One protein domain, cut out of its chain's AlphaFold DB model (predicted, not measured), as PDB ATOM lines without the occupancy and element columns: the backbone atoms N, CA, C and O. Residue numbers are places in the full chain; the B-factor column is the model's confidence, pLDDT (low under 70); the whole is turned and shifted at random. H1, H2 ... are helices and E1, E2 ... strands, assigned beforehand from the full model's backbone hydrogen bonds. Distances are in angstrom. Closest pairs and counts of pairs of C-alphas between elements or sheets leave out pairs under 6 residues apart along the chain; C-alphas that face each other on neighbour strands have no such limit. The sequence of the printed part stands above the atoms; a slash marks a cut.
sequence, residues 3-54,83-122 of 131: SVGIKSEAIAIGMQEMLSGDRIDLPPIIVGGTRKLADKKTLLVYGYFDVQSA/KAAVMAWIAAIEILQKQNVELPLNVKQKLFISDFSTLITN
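This is residues 3 to 54 and 83 to 122 of the 131 residues of an uncharacterized protein of Anisakis simplex (UniProt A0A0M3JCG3). A twisted slab of four strands, E1, E4, E6 and E5, has one helix, H1, over one face on its E5 and E6 side, which gives two layers. Beyond one end of the slab lies a small hairpin, E2 and E3, and the short helix H2 lies past that same end, off the sheet. The printed part has 92 residues, with two named helices and six named strands in the order E1, E2, E3, E4, E5, H1, E6, H2. The class is mixed, helices and strands, and the four-strand sheet, in the order E1, E4, E6, E5, is mixed too. The whole is loose, with a radius of gyration of the C-alphas of 16.2 A, and elongated, spanning 52 by 30 by 21 A.

Look first at edge strand E1, residues 7 to 11, antiparallel to E4, residues 29 to 33; N 9 and O 31 are within hydrogen-bond range at 2.8 A. Between them in the chain, E2, residues 15 to 17, and E3, residues 23 to 25, form an antiparallel hairpin, with N 16 and O 24 at 2.8 A. E4 has a second neighbour in E6, residues 106 to 112, antiparallel to it, with N 109 and O 32 within hydrogen-bond range at 2.7 A. Edge strand E5, residues 42 to 48, is parallel to E6 at 19 degrees, with N 43 and O 106 at 2.8 A. The sheet is twisted, its C-alphas up to 4.4 A off the best plane. H1, residues 83 to 98, is on this sheet at a height of 11.1 A, over E6 and E5, and runs along the strands at 21 degrees to E5 on the local plane. Its closest C-alphas to E5 are those of Val 86 and Gly 47, 6.2 A apart. H2, residues 116 to 121, is not on the sheet; the closest C-alphas of E5 and H2 are those of Tyr 48 and Phe 116, 7.7 A apart. Every O i to N i+4 pair is within hydrogen-bond range in H1, but 1 of 2 in H2.

Find C-alpha 7 at (136.373, 115.730, 112.365), where E1 begins; it measures 13.0 A, E4 13.2 A. E2 and E3 have three residues each. E5 measures 19.6 A and E6 19.9 A. From C-alpha 83 at (120.690, 115.544, 100.903), H1 runs 22.3 A. H2 ends at C-alpha 121, at (121.042, 105.967, 85.035).

The C-alphas of Gly 21 and Asn 100 are the two farthest apart, 52.9 A. Residues 55 to 82 are not printed; C-alphas 54 and 83 stand 14.9 A apart across the cut. Of the links printed whole, no link is long. The mean pLDDT of the printed part is 81.7; residue 3 and residues 112 to 122 are under 70.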
ATOM      1  N   SER A   3     131.134 121.689 113.347       66.88
ATOM      2  CA  SER A   3     130.142 122.279 114.259       66.88
ATOM      3  C   SER A   3     129.500 121.291 115.242       66.88
ATOM      4  O   SER A   3     129.005 121.718 116.277       66.88
ATOM      5  N   VAL A   4     129.518 119.987 114.941       71.06
ATOM      6  CA  VAL A   4     129.019 118.908 115.817       71.06
ATOM      7  C   VAL A   4     130.160 118.045 116.371       71.06
ATOM      8  O   VAL A   4     129.975 116.878 116.715       71.06
ATOM      9  N   GLY A   5     131.386 118.577 116.401       73.38
ATOM     10  CA  GLY A   5     132.565 117.878 116.921       73.38
ATOM     11  C   GLY A   5     133.017 116.677 116.082       73.38
ATOM     12  O   GLY A   5     133.857 115.895 116.529       73.38
ATOM     13  N   ILE A   6     132.477 116.518 114.869       80.50
ATOM     14  CA  ILE A   6     132.907 115.500 113.911       80.50
ATOM     15  C   ILE A   6     134.066 116.079 113.107       80.50
ATOM     16  O   ILE A   6     133.887 117.022 112.334       80.50
ATOM     17  N   LYS A   7     135.248 115.482 113.268       81.38
ATOM     18  CA  LYS A   7     136.373 115.730 112.365       81.38
ATOM     19  C   LYS A   7     136.114 114.989 111.061       81.38
ATOM     20  O   LYS A   7     135.737 113.816 111.098       81.38
ATOM     21  N   SER A   8     136.310 115.670 109.939       86.25
ATOM     22  CA  SER A   8     136.139 115.105 108.602       86.25
ATOM     23  C   SER A   8     137.333 115.422 107.715       86.25
ATOM     24  O   SER A   8     137.891 116.509 107.803       86.25
ATOM     25  N   GLU A   9     137.674 114.495 106.832       89.50
ATOM     26  CA  GLU A   9     138.710 114.634 105.814       89.50
ATOM     27  C   GLU A   9     138.147 114.264 104.440       89.50
ATOM     28  O   GLU A   9     137.300 113.376 104.324       89.50
ATOM     29  N   ALA A  10     138.608 114.958 103.401       89.56
ATOM     30  CA  ALA A  10     138.335 114.597 102.019       89.56
ATOM     31  C   ALA A  10     139.474 113.704 101.517       89.56
ATOM     32  O   ALA A  10     140.633 114.114 101.504       89.56
ATOM     33  N   ILE A  11     139.141 112.486 101.110       89.94
ATOM     34  CA  ILE A  11     140.092 111.488 100.630       89.94
ATOM     35  C   ILE A  11     139.947 111.394  99.117       89.94
ATOM     36  O   ILE A  11     138.909 110.947  98.625       89.94
ATOM     37  N   ALA A  12     140.978 111.814  98.385       90.25
ATOM     38  CA  ALA A  12     141.054 111.588  96.947       90.25
ATOM     39  C   ALA A  12     141.136 110.081  96.670       90.25
ATOM     40  O   ALA A  12     141.942 109.379  97.285       90.25
ATOM     41  N   ILE A  13     140.296 109.587  95.759       86.94
ATOM     42  CA  ILE A  13     140.237 108.158  95.408       86.94
ATOM     43  C   ILE A  13     140.846 107.850  94.036       86.94
ATOM     44  O   ILE A  13     140.976 106.684  93.673       86.94
ATOM     45  N   GLY A  14     141.304 108.888  93.333       87.38
ATOM     46  CA  GLY A  14     142.067 108.777  92.098       87.38
ATOM     47  C   GLY A  14     141.197 108.675  90.850       87.38
ATOM     48  O   GLY A  14     140.019 109.014  90.851       87.38
ATOM     49  N   MET A  15     141.813 108.215  89.765       87.19
ATOM     50  CA  MET A  15     141.187 108.174  88.446       87.19
ATOM     51  C   MET A  15     140.427 106.863  88.224       87.19
ATOM     52  O   MET A  15     140.948 105.790  88.539       87.19
ATOM     53  N   GLN A  16     139.271 106.932  87.569       83.31
ATOM     54  CA  GLN A  16     138.556 105.774  87.038       83.31
ATOM     55  C   GLN A  16     138.628 105.751  85.513       83.31
ATOM     56  O   GLN A  16     138.391 106.759  84.851       83.31
ATOM     57  N   GLU A  17     138.953 104.585  84.961       86.38
ATOM     58  CA  GLU A  17     138.818 104.318  83.533       86.38
ATOM     59  C   GLU A  17     137.388 103.857  83.241       86.38
ATOM     60  O   GLU A  17     136.864 102.937  83.875       86.38
ATOM     61  N   MET A  18     136.740 104.547  82.312       79.50
ATOM     62  CA  MET A  18     135.384 104.258  81.872       79.50
ATOM     63  C   MET A  18     135.406 103.194  80.778       79.50
ATOM     64  O   MET A  18     136.405 103.008  80.090       79.50
ATOM     65  N   LEU A  19     134.269 102.536  80.540       79.06
ATOM     66  CA  LEU A  19     134.142 101.579  79.431       79.06
ATOM     67  C   LEU A  19     134.412 102.208  78.050       79.06
ATOM     68  O   LEU A  19     134.734 101.490  77.109       79.06
ATOM     69  N   SER A  20     134.280 103.533  77.924       82.25
ATOM     70  CA  SER A  20     134.631 104.291  76.718       82.25
ATOM     71  C   SER A  20     136.144 104.451  76.504       82.25
ATOM     72  O   SER A  20     136.546 104.921  75.444       82.25
ATOM     73  N   GLY A  21     136.977 104.083  77.484       85.12
ATOM     74  CA  GLY A  21     138.420 104.352  77.505       85.12
ATOM     75  C   GLY A  21     138.786 105.733  78.064       85.12
ATOM     76  O   GLY A  21     139.966 106.025  78.260       85.12
ATOM     77  N   ASP A  22     137.797 106.583  78.360       83.75
ATOM     78  CA  ASP A  22     138.032 107.871  79.011       83.75
ATOM     79  C   ASP A  22     138.494 107.668  80.457       83.75
ATOM     80  O   ASP A  22     138.020 106.771  81.157       83.75
ATOM     81  N   ARG A  23     139.386 108.539  80.939       84.38
ATOM     82  CA  ARG A  23     139.817 108.550  82.342       84.38
ATOM     83  C   ARG A  23     139.253 109.778  83.036       84.38
ATOM     84  O   ARG A  23     139.551 110.901  82.633       84.38
ATOM     85  N   ILE A  24     138.481 109.558  84.092       82.38
ATOM     86  CA  ILE A  24     137.876 110.622  84.894       82.38
ATOM     87  C   ILE A  24     138.519 110.675  86.274       82.38
ATOM     88  O   ILE A  24     138.798 109.633  86.865       82.38
ATOM     89  N   ASP A  25     138.762 111.882  86.776       84.44
ATOM     90  CA  ASP A  25     139.155 112.079  88.170       84.44
ATOM     91  C   ASP A  25     137.913 111.938  89.046       84.44
ATOM     92  O   ASP A  25     136.917 112.641  88.842       84.44
ATOM     93  N   LEU A  26     137.939 110.990  89.979       83.38
ATOM     94  CA  LEU A  26     136.813 110.773  90.869       83.38
ATOM     95  C   LEU A  26     136.876 111.791  92.009       83.38
ATOM     96  O   LEU A  26     137.906 111.916  92.680       83.38
ATOM     97  N   PRO A  27     135.773 112.493  92.303       84.31
ATOM     98  CA  PRO A  27     135.758 113.400  93.425       84.31
ATOM     99  C   PRO A  27     135.933 112.643  94.744       84.31
ATOM    100  O   PRO A  27     135.666 111.441  94.859       84.31
ATOM    101  N   PRO A  28     136.401 113.359  95.773       86.94
ATOM    102  CA  PRO A  28     136.829 112.727  97.001       86.94
ATOM    103  C   PRO A  28     135.667 112.111  97.782       86.94
ATOM    104  O   PRO A  28     134.507 112.522  97.691       86.94
ATOM    105  N   ILE A  29     136.006 111.160  98.645       89.12
ATOM    106  CA  ILE A  29     135.112 110.680  99.697       89.12
ATOM    107  C   ILE A  29     135.355 111.538 100.932       89.12
ATOM    108  O   ILE A  29     136.484 111.636 101.409       89.12
ATOM    109  N   ILE A  30     134.301 112.117 101.495       88.94
ATOM    110  CA  ILE A  30     134.363 112.727 102.819       88.94
ATOM    111  C   ILE A  30     134.207 111.622 103.859       88.94
ATOM    112  O   ILE A  30     133.162 110.976 103.963       88.94
ATOM    113  N   VAL A  31     135.236 111.419 104.671       89.25
ATOM    114  CA  VAL A  31     135.195 110.508 105.813       89.25
ATOM    115  C   VAL A  31     135.243 111.331 107.084       89.25
ATOM    116  O   VAL A  31     136.114 112.175 107.253       89.25
ATOM    117  N   GLY A  32     134.312 111.082 107.995       87.44
ATOM    118  CA  GLY A  32     134.306 111.720 109.303       87.44
ATOM    119  C   GLY A  32     133.841 110.775 110.394       87.44
ATOM    120  O   GLY A  32     133.319 109.692 110.132       87.44
ATOM    121  N   GLY A  33     134.035 111.159 111.646       85.31
ATOM    122  CA  GLY A  33     133.464 110.412 112.760       85.31
ATOM    123  C   GLY A  33     133.638 111.088 114.108       85.31
ATOM    124  O   GLY A  33     134.418 112.028 114.268       85.31
ATOM    125  N   THR A  34     132.898 110.584 115.088       83.00
ATOM    126  CA  THR A  34     133.096 110.928 116.496       83.00
ATOM    127  C   THR A  34     134.355 110.248 117.028       83.00
ATOM    128  O   THR A  34     134.870 109.288 116.445       83.00
ATOM    129  N   ARG A  35     134.840 110.699 118.192       81.44
ATOM    130  CA  ARG A  35     135.850 109.948 118.946       81.44
ATOM    131  C   ARG A  35     135.348 108.517 119.175       81.44
ATOM    132  O   ARG A  35     134.211 108.327 119.596       81.44
ATOM    133  N   LYS A  36     136.203 107.527 118.904       82.25
ATOM    134  CA  LYS A  36     135.901 106.113 119.150       82.25
ATOM    135  C   LYS A  36     136.072 105.793 120.636       82.25
ATOM    136  O   LYS A  36     137.174 105.920 121.167       82.25
ATOM    137  N   LEU A  37     134.995 105.350 121.272       83.44
ATOM    138  CA  LEU A  37     134.964 104.795 122.624       83.44
ATOM    139  C   LEU A  37     134.925 103.262 122.533       83.44
ATOM    140  O   LEU A  37     134.149 102.711 121.750       83.44
ATOM    141  N   ALA A  38     135.822 102.578 123.248       86.69
ATOM    142  CA  ALA A  38     136.069 101.138 123.084       86.69
ATOM    143  C   ALA A  38     134.887 100.255 123.521       86.69
ATOM    144  O   ALA A  38     134.698  99.166 122.989       86.69
ATOM    145  N   ASP A  39     134.086 100.752 124.453       90.69
ATOM    146  CA  ASP A  39     132.895 100.135 125.029       90.69
ATOM    147  C   ASP A  39     131.619 100.366 124.199       90.69
ATOM    148  O   ASP A  39     130.576  99.782 124.489       90.69
ATOM    149  N   LYS A  40     131.687 101.176 123.132       89.88
ATOM    150  CA  LYS A  40     130.533 101.512 122.287       89.88
ATOM    151  C   LYS A  40     130.601 100.872 120.904       89.88
ATOM    152  O   LYS A  40     131.625 100.890 120.215       89.88
ATOM    153  N   LYS A  41     129.451 100.373 120.435       92.81
ATOM    154  CA  LYS A  41     129.278  99.960 119.031       92.81
ATOM    155  C   LYS A  41     129.459 101.162 118.100       92.81
ATOM    156  O   LYS A  41     129.297 102.304 118.517       92.81
ATOM    157  N   THR A  42     129.808 100.908 116.839       90.19
ATOM    158  CA  THR A  42     129.982 101.963 115.826       90.19
ATOM    159  C   THR A  42     128.901 101.860 114.759       90.19
ATOM    160  O   THR A  42     128.782 100.817 114.120       90.19
ATOM    161  N   LEU A  43     128.144 102.936 114.547       89.50
ATOM    162  CA  LEU A  43     127.212 103.079 113.431       89.50
ATOM    163  C   LEU A  43     127.938 103.711 112.243       89.50
ATOM    164  O   LEU A  43     128.525 104.784 112.385       89.50
ATOM    165  N   LEU A  44     127.874 103.062 111.079       90.19
ATOM    166  CA  LEU A  44     128.276 103.670 109.816       90.19
ATOM    167  C   LEU A  44     127.064 104.360 109.188       90.19
ATOM    168  O   LEU A  44     126.107 103.695 108.803       90.19
ATOM    169  N   VAL A  45     127.133 105.678 109.053       88.50
ATOM    170  CA  VAL A  45     126.185 106.456 108.257       88.50
ATOM    171  C   VAL A  45     126.809 106.690 106.888       88.50
ATOM    172  O   VAL A  45     127.879 107.293 106.769       88.50
ATOM    173  N   TYR A  46     126.140 106.177 105.865       89.06
ATOM    174  CA  TYR A  46     126.525 106.321 104.470       89.06
ATOM    175  C   TYR A  46     125.552 107.263 103.760       89.06
ATOM    176  O   TYR A  46     124.353 107.231 104.029       89.06
ATOM    177  N   GLY A  47     126.072 108.076 102.849       88.50
ATOM    178  CA  GLY A  47     125.274 108.928 101.977       88.50
ATOM    179  C   GLY A  47     126.121 109.515 100.857       88.50
ATOM    180  O   GLY A  47     127.320 109.241 100.754       88.50
ATOM    181  N   TYR A  48     125.503 110.346 100.030       88.31
ATOM    182  CA  TYR A  48     126.171 110.996  98.907       88.31
ATOM    183  C   TYR A  48     125.618 112.398  98.664       88.31
ATOM    184  O   TYR A  48     124.520 112.750  99.106       88.31
ATOM    185  N   PHE A  49     126.427 113.222  98.002       83.81
ATOM    186  CA  PHE A  49     126.120 114.628  97.733       83.81
ATOM    187  C   PHE A  49     125.766 114.918  96.278       83.81
ATOM    188  O   PHE A  49     125.140 115.957  96.016       83.81
ATOM    189  N   ASP A  50     126.170 114.043  95.354       85.62
ATOM    190  CA  ASP A  50     125.801 114.161  93.952       85.62
ATOM    191  C   ASP A  50     124.295 113.979  93.781       85.62
ATOM    192  O   ASP A  50     123.587 113.424  94.624       85.62
ATOM    193  N   VAL A  51     123.785 114.544  92.698       87.75
ATOM    194  CA  VAL A  51     122.372 114.479  92.361       87.75
ATOM    195  C   VAL A  51     122.252 114.236  90.873       87.75
ATOM    196  O   VAL A  51     123.031 114.769  90.084       87.75
ATOM    197  N   GLN A  52     121.208 113.509  90.490       86.38
ATOM    198  CA  GLN A  52     120.834 113.380  89.089       86.38
ATOM    199  C   GLN A  52     120.657 114.737  88.410       86.38
ATOM    200  O   GLN A  52     120.211 115.713  89.030       86.38
ATOM    201  N   SER A  53     120.845 114.749  87.089       87.25
ATOM    202  CA  SER A  53     120.352 115.844  86.258       87.25
ATOM    203  C   SER A  53     118.871 116.125  86.556       87.25
ATOM    204  O   SER A  53     118.062 115.237  86.865       87.25
ATOM    205  N   ALA A  54     118.484 117.396  86.482       87.88
ATOM    206  CA  ALA A  54     117.081 117.774  86.597       87.88
ATOM    207  C   ALA A  54     116.258 117.320  85.375       87.88
ATOM    208  O   ALA A  54     115.034 117.289  85.455       87.88
ATOM    209  N   LYS A  83     120.182 114.473 100.032       91.06
ATOM    210  CA  LYS A  83     120.690 115.544 100.903       91.06
ATOM    211  C   LYS A  83     119.893 115.693 102.196       91.06
ATOM    212  O   LYS A  83     120.505 115.919 103.236       91.06
ATOM    213  N   ALA A  84     118.567 115.539 102.183       93.12
ATOM    214  CA  ALA A  84     117.778 115.642 103.413       93.12
ATOM    215  C   ALA A  84     118.112 114.524 104.407       93.12
ATOM    216  O   ALA A  84     118.169 114.792 105.602       93.12
ATOM    217  N   ALA A  85     118.394 113.303 103.941       91.50
ATOM    218  CA  ALA A  85     118.788 112.203 104.820       91.50
ATOM    219  C   ALA A  85     120.149 112.472 105.483       91.50
ATOM    220  O   ALA A  85     120.290 112.312 106.697       91.50
ATOM    221  N   VAL A  86     121.133 112.954 104.714       89.19
ATOM    222  CA  VAL A  86     122.440 113.372 105.253       89.19
ATOM    223  C   VAL A  86     122.269 114.485 106.291       89.19
ATOM    224  O   VAL A  86     122.825 114.403 107.388       89.19
ATOM    225  N   MET A  87     121.457 115.498 105.983       90.31
ATOM    226  CA  MET A  87     121.183 116.602 106.906       90.31
ATOM    227  C   MET A  87     120.432 116.149 108.160       90.31
ATOM    228  O   MET A  87     120.742 116.633 109.246       90.31
ATOM    229  N   ALA A  88     119.503 115.197 108.049       92.38
ATOM    230  CA  ALA A  88     118.774 114.651 109.190       92.38
ATOM    231  C   ALA A  88     119.713 113.954 110.185       92.38
ATOM    232  O   ALA A  88     119.586 114.159 111.390       92.38
ATOM    233  N   TRP A  89     120.704 113.197 109.700       89.94
ATOM    234  CA  TRP A  89     121.722 112.591 110.565       89.94
ATOM    235  C   TRP A  89     122.568 113.628 111.302       89.94
ATOM    236  O   TRP A  89     122.820 113.479 112.497       89.94
ATOM    237  N   ILE A  90     122.994 114.683 110.605       87.44
ATOM    238  CA  ILE A  90     123.766 115.775 111.213       87.44
ATOM    239  C   ILE A  90     122.920 116.482 112.279       87.44
ATOM    240  O   ILE A  90     123.389 116.663 113.402       87.44
ATOM    241  N   ALA A  91     121.667 116.809 111.955       91.25
ATOM    242  CA  ALA A  91     120.743 117.473 112.868       91.25
ATOM    243  C   ALA A  91     120.435 116.619 114.106       91.25
ATOM    244  O   ALA A  91     120.413 117.142 115.215       91.25
ATOM    245  N   ALA A  92     120.247 115.305 113.951       90.38
ATOM    246  CA  ALA A  92     120.010 114.405 115.078       90.38
ATOM    247  C   ALA A  92     121.187 114.405 116.067       90.38
ATOM    248  O   ALA A  92     120.979 114.515 117.274       90.38
ATOM    249  N   ILE A  93     122.423 114.342 115.562       87.31
ATOM    250  CA  ILE A  93     123.633 114.413 116.395       87.31
ATOM    251  C   ILE A  93     123.724 115.776 117.089       87.31
ATOM    252  O   ILE A  93     123.978 115.832 118.291       87.31
ATOM    253  N   GLU A  94     123.474 116.862 116.356       88.38
ATOM    254  CA  GLU A  94     123.502 118.224 116.897       88.38
ATOM    255  C   GLU A  94     122.479 118.421 118.023       88.38
ATOM    256  O   GLU A  94     122.798 119.004 119.059       88.38
ATOM    257  N   ILE A  95     121.253 117.917 117.850       92.00
ATOM    258  CA  ILE A  95     120.186 118.019 118.853       92.00
ATOM    259  C   ILE A  95     120.559 117.241 120.116       92.00
ATOM    260  O   ILE A  95     120.440 117.788 121.212       92.00
ATOM    261  N   LEU A  96     121.057 116.007 119.981       89.81
ATOM    262  CA  LEU A  96     121.480 115.199 121.131       89.81
ATOM    263  C   LEU A  96     122.614 115.883 121.907       89.81
ATOM    264  O   LEU A  96     122.554 115.966 123.133       89.81
ATOM    265  N   GLN A  97     123.591 116.462 121.204       85.56
ATOM    266  CA  GLN A  97     124.673 117.230 121.825       85.56
ATOM    267  C   GLN A  97     124.160 118.476 122.552       85.56
ATOM    268  O   GLN A  97     124.536 118.708 123.698       85.56
ATOM    269  N   LYS A  98     123.265 119.256 121.930       89.81
ATOM    270  CA  LYS A  98     122.649 120.444 122.553       89.81
ATOM    271  C   LYS A  98     121.834 120.105 123.800       89.81
ATOM    272  O   LYS A  98     121.737 120.930 124.702       89.81
ATOM    273  N   GLN A  99     121.264 118.905 123.859       93.81
ATOM    274  CA  GLN A  99     120.536 118.400 125.022       93.81
ATOM    275  C   GLN A  99     121.445 117.727 126.067       93.81
ATOM    276  O   GLN A  99     120.936 117.197 127.051       93.81
ATOM    277  N   ASN A 100     122.772 117.750 125.882       90.00
ATOM    278  CA  ASN A 100     123.749 117.034 126.713       90.00
ATOM    279  C   ASN A 100     123.457 115.530 126.841       90.00
ATOM    280  O   ASN A 100     123.801 114.902 127.842       90.00
ATOM    281  N   VAL A 101     122.827 114.937 125.824       89.44
ATOM    282  CA  VAL A 101     122.608 113.494 125.754       89.44
ATOM    283  C   VAL A 101     123.842 112.858 125.141       89.44
ATOM    284  O   VAL A 101     124.217 113.138 124.000       89.44
ATOM    285  N   GLU A 102     124.484 111.978 125.902       84.94
ATOM    286  CA  GLU A 102     125.611 111.216 125.391       84.94
ATOM    287  C   GLU A 102     125.142 110.235 124.308       84.94
ATOM    288  O   GLU A 102     124.169 109.499 124.485       84.94
ATOM    289  N   LEU A 103     125.853 110.189 123.179       84.75
ATOM    290  CA  LEU A 103     125.533 109.236 122.124       84.75
ATOM    291  C   LEU A 103     125.728 107.798 122.643       84.75
ATOM    292  O   LEU A 103     126.811 107.469 123.142       84.75
ATOM    293  N   PRO A 104     124.739 106.902 122.480       85.56
ATOM    294  CA  PRO A 104     124.850 105.513 122.933       85.56
ATOM    295  C   PRO A 104     125.828 104.685 122.080       85.56
ATOM    296  O   PRO A 104     126.119 103.532 122.391       85.56
ATOM    297  N   LEU A 105     126.333 105.258 120.986       88.81
ATOM    298  CA  LEU A 105     127.199 104.623 120.003       88.81
ATOM    299  C   LEU A 105     128.235 105.615 119.458       88.81
ATOM    300  O   LEU A 105     128.044 106.829 119.515       88.81
ATOM    301  N   ASN A 106     129.317 105.087 118.894       85.06
ATOM    302  CA  ASN A 106     130.236 105.853 118.058       85.06
ATOM    303  C   ASN A 106     129.608 106.054 116.674       85.06
ATOM    304  O   ASN A 106     129.036 105.114 116.123       85.06
ATOM    305  N   VAL A 107     129.777 107.222 116.060       80.31
ATOM    306  CA  VAL A 107     129.325 107.464 114.683       80.31
ATOM    307  C   VAL A 107     130.535 107.556 113.766       80.31
ATOM    308  O   VAL A 107     131.446 108.349 114.002       80.31
ATOM    309  N   LYS A 108     130.531 106.771 112.690       80.69
ATOM    310  CA  LYS A 108     131.429 106.932 111.546       80.69
ATOM    311  C   LYS A 108     130.586 107.319 110.339       80.69
ATOM    312  O   LYS A 108     129.602 106.658 110.041       80.69
ATOM    313  N   GLN A 109     130.960 108.380 109.648       72.81
ATOM    314  CA  GLN A 109     130.310 108.845 108.432       72.81
ATOM    315  C   GLN A 109     131.231 108.642 107.237       72.81
ATOM    316  O   GLN A 109     132.423 108.947 107.287       72.81
ATOM    317  N   LYS A 110     130.664 108.102 106.162       75.69
ATOM    318  CA  LYS A 110     131.299 108.049 104.848       75.69
ATOM    319  C   LYS A 110     130.334 108.658 103.846       75.69
ATOM    320  O   LYS A 110     129.271 108.098 103.601       75.69
ATOM    321  N   LEU A 111     130.708 109.802 103.305       71.94
ATOM    322  CA  LEU A 111     129.926 110.536 102.329       71.94
ATOM    323  C   LEU A 111     130.685 110.584 101.012       71.94
ATOM    324  O   LEU A 111     131.862 110.929 100.981       71.94
ATOM    325  N   PHE A 112     130.014 110.231  99.929       69.00
ATOM    326  CA  PHE A 112     130.605 110.196  98.596       69.00
ATOM    327  C   PHE A 112     130.231 111.469  97.835       69.00
ATOM    328  O   PHE A 112     129.096 111.940  97.925       69.00
ATOM    329  N   ILE A 113     131.190 112.051  97.108       60.28
ATOM    330  CA  ILE A 113     130.941 113.232  96.267       60.28
ATOM    331  C   ILE A 113     130.704 112.845  94.785       60.28
ATOM    332  O   ILE A 113     130.382 113.726  93.994       60.28
ATOM    333  N   SER A 114     130.730 111.559  94.385       51.91
ATOM    334  CA  SER A 114     130.352 111.157  93.007       51.91
ATOM    335  C   SER A 114     129.531 109.894  92.804       51.91
ATOM    336  O   SER A 114     129.781 108.851  93.408       51.91
ATOM    337  N   ASP A 115     128.723 110.033  91.746       51.09
ATOM    338  CA  ASP A 115     128.279 109.103  90.706       51.09
ATOM    339  C   ASP A 115     127.529 107.845  91.091       51.09
ATOM    340  O   ASP A 115     127.269 107.020  90.219       51.09
ATOM    341  N   PHE A 116     127.034 107.727  92.322       49.69
ATOM    342  CA  PHE A 116     126.008 106.710  92.558       49.69
ATOM    343  C   PHE A 116     124.818 106.930  91.615       49.69
ATOM    344  O   PHE A 116     124.288 105.991  91.027       49.69
ATOM    345  N   SER A 117     124.448 108.193  91.399       48.78
ATOM    346  CA  SER A 117     123.334 108.538  90.535       48.78
ATOM    347  C   SER A 117     123.645 108.253  89.050       48.78
ATOM    348  O   SER A 117     122.937 107.465  88.415       48.78
ATOM    349  N   THR A 118     124.724 108.793  88.481       47.16
ATOM    350  CA  THR A 118     125.033 108.612  87.048       47.16
ATOM    351  C   THR A 118     125.383 107.165  86.680       47.16
ATOM    352  O   THR A 118     125.005 106.727  85.589       47.16
ATOM    353  N   LEU A 119     126.009 106.386  87.578       46.59
ATOM    354  CA  LEU A 119     126.293 104.958  87.349       46.59
ATOM    355  C   LEU A 119     125.014 104.114  87.227       46.59
ATOM    356  O   LEU A 119     125.012 103.118  86.509       46.59
ATOM    357  N   ILE A 120     123.915 104.523  87.871       47.16
ATOM    358  CA  ILE A 120     122.623 103.816  87.819       47.16
ATOM    359  C   ILE A 120     121.801 104.203  86.580       47.16
ATOM    360  O   ILE A 120     121.006 103.409  86.081       47.16
ATOM    361  N   THR A 121     121.962 105.418  86.051       45.97
ATOM    362  CA  THR A 121     121.042 105.967  85.035       45.97
ATOM    363  C   THR A 121     121.581 106.032  83.617       45.97
ATOM    364  O   THR A 121     120.929 106.646  82.765       45.97
ATOM    365  N   ASN A 122     122.723 105.416  83.308       40.12
ATOM    366  CA  ASN A 122     123.166 105.351  81.921       40.12
ATOM    367  C   ASN A 122     122.210 104.451  81.112       40.12
ATOM    368  O   ASN A 122     122.372 103.236  81.026       40.12
TER     369      ASN A 122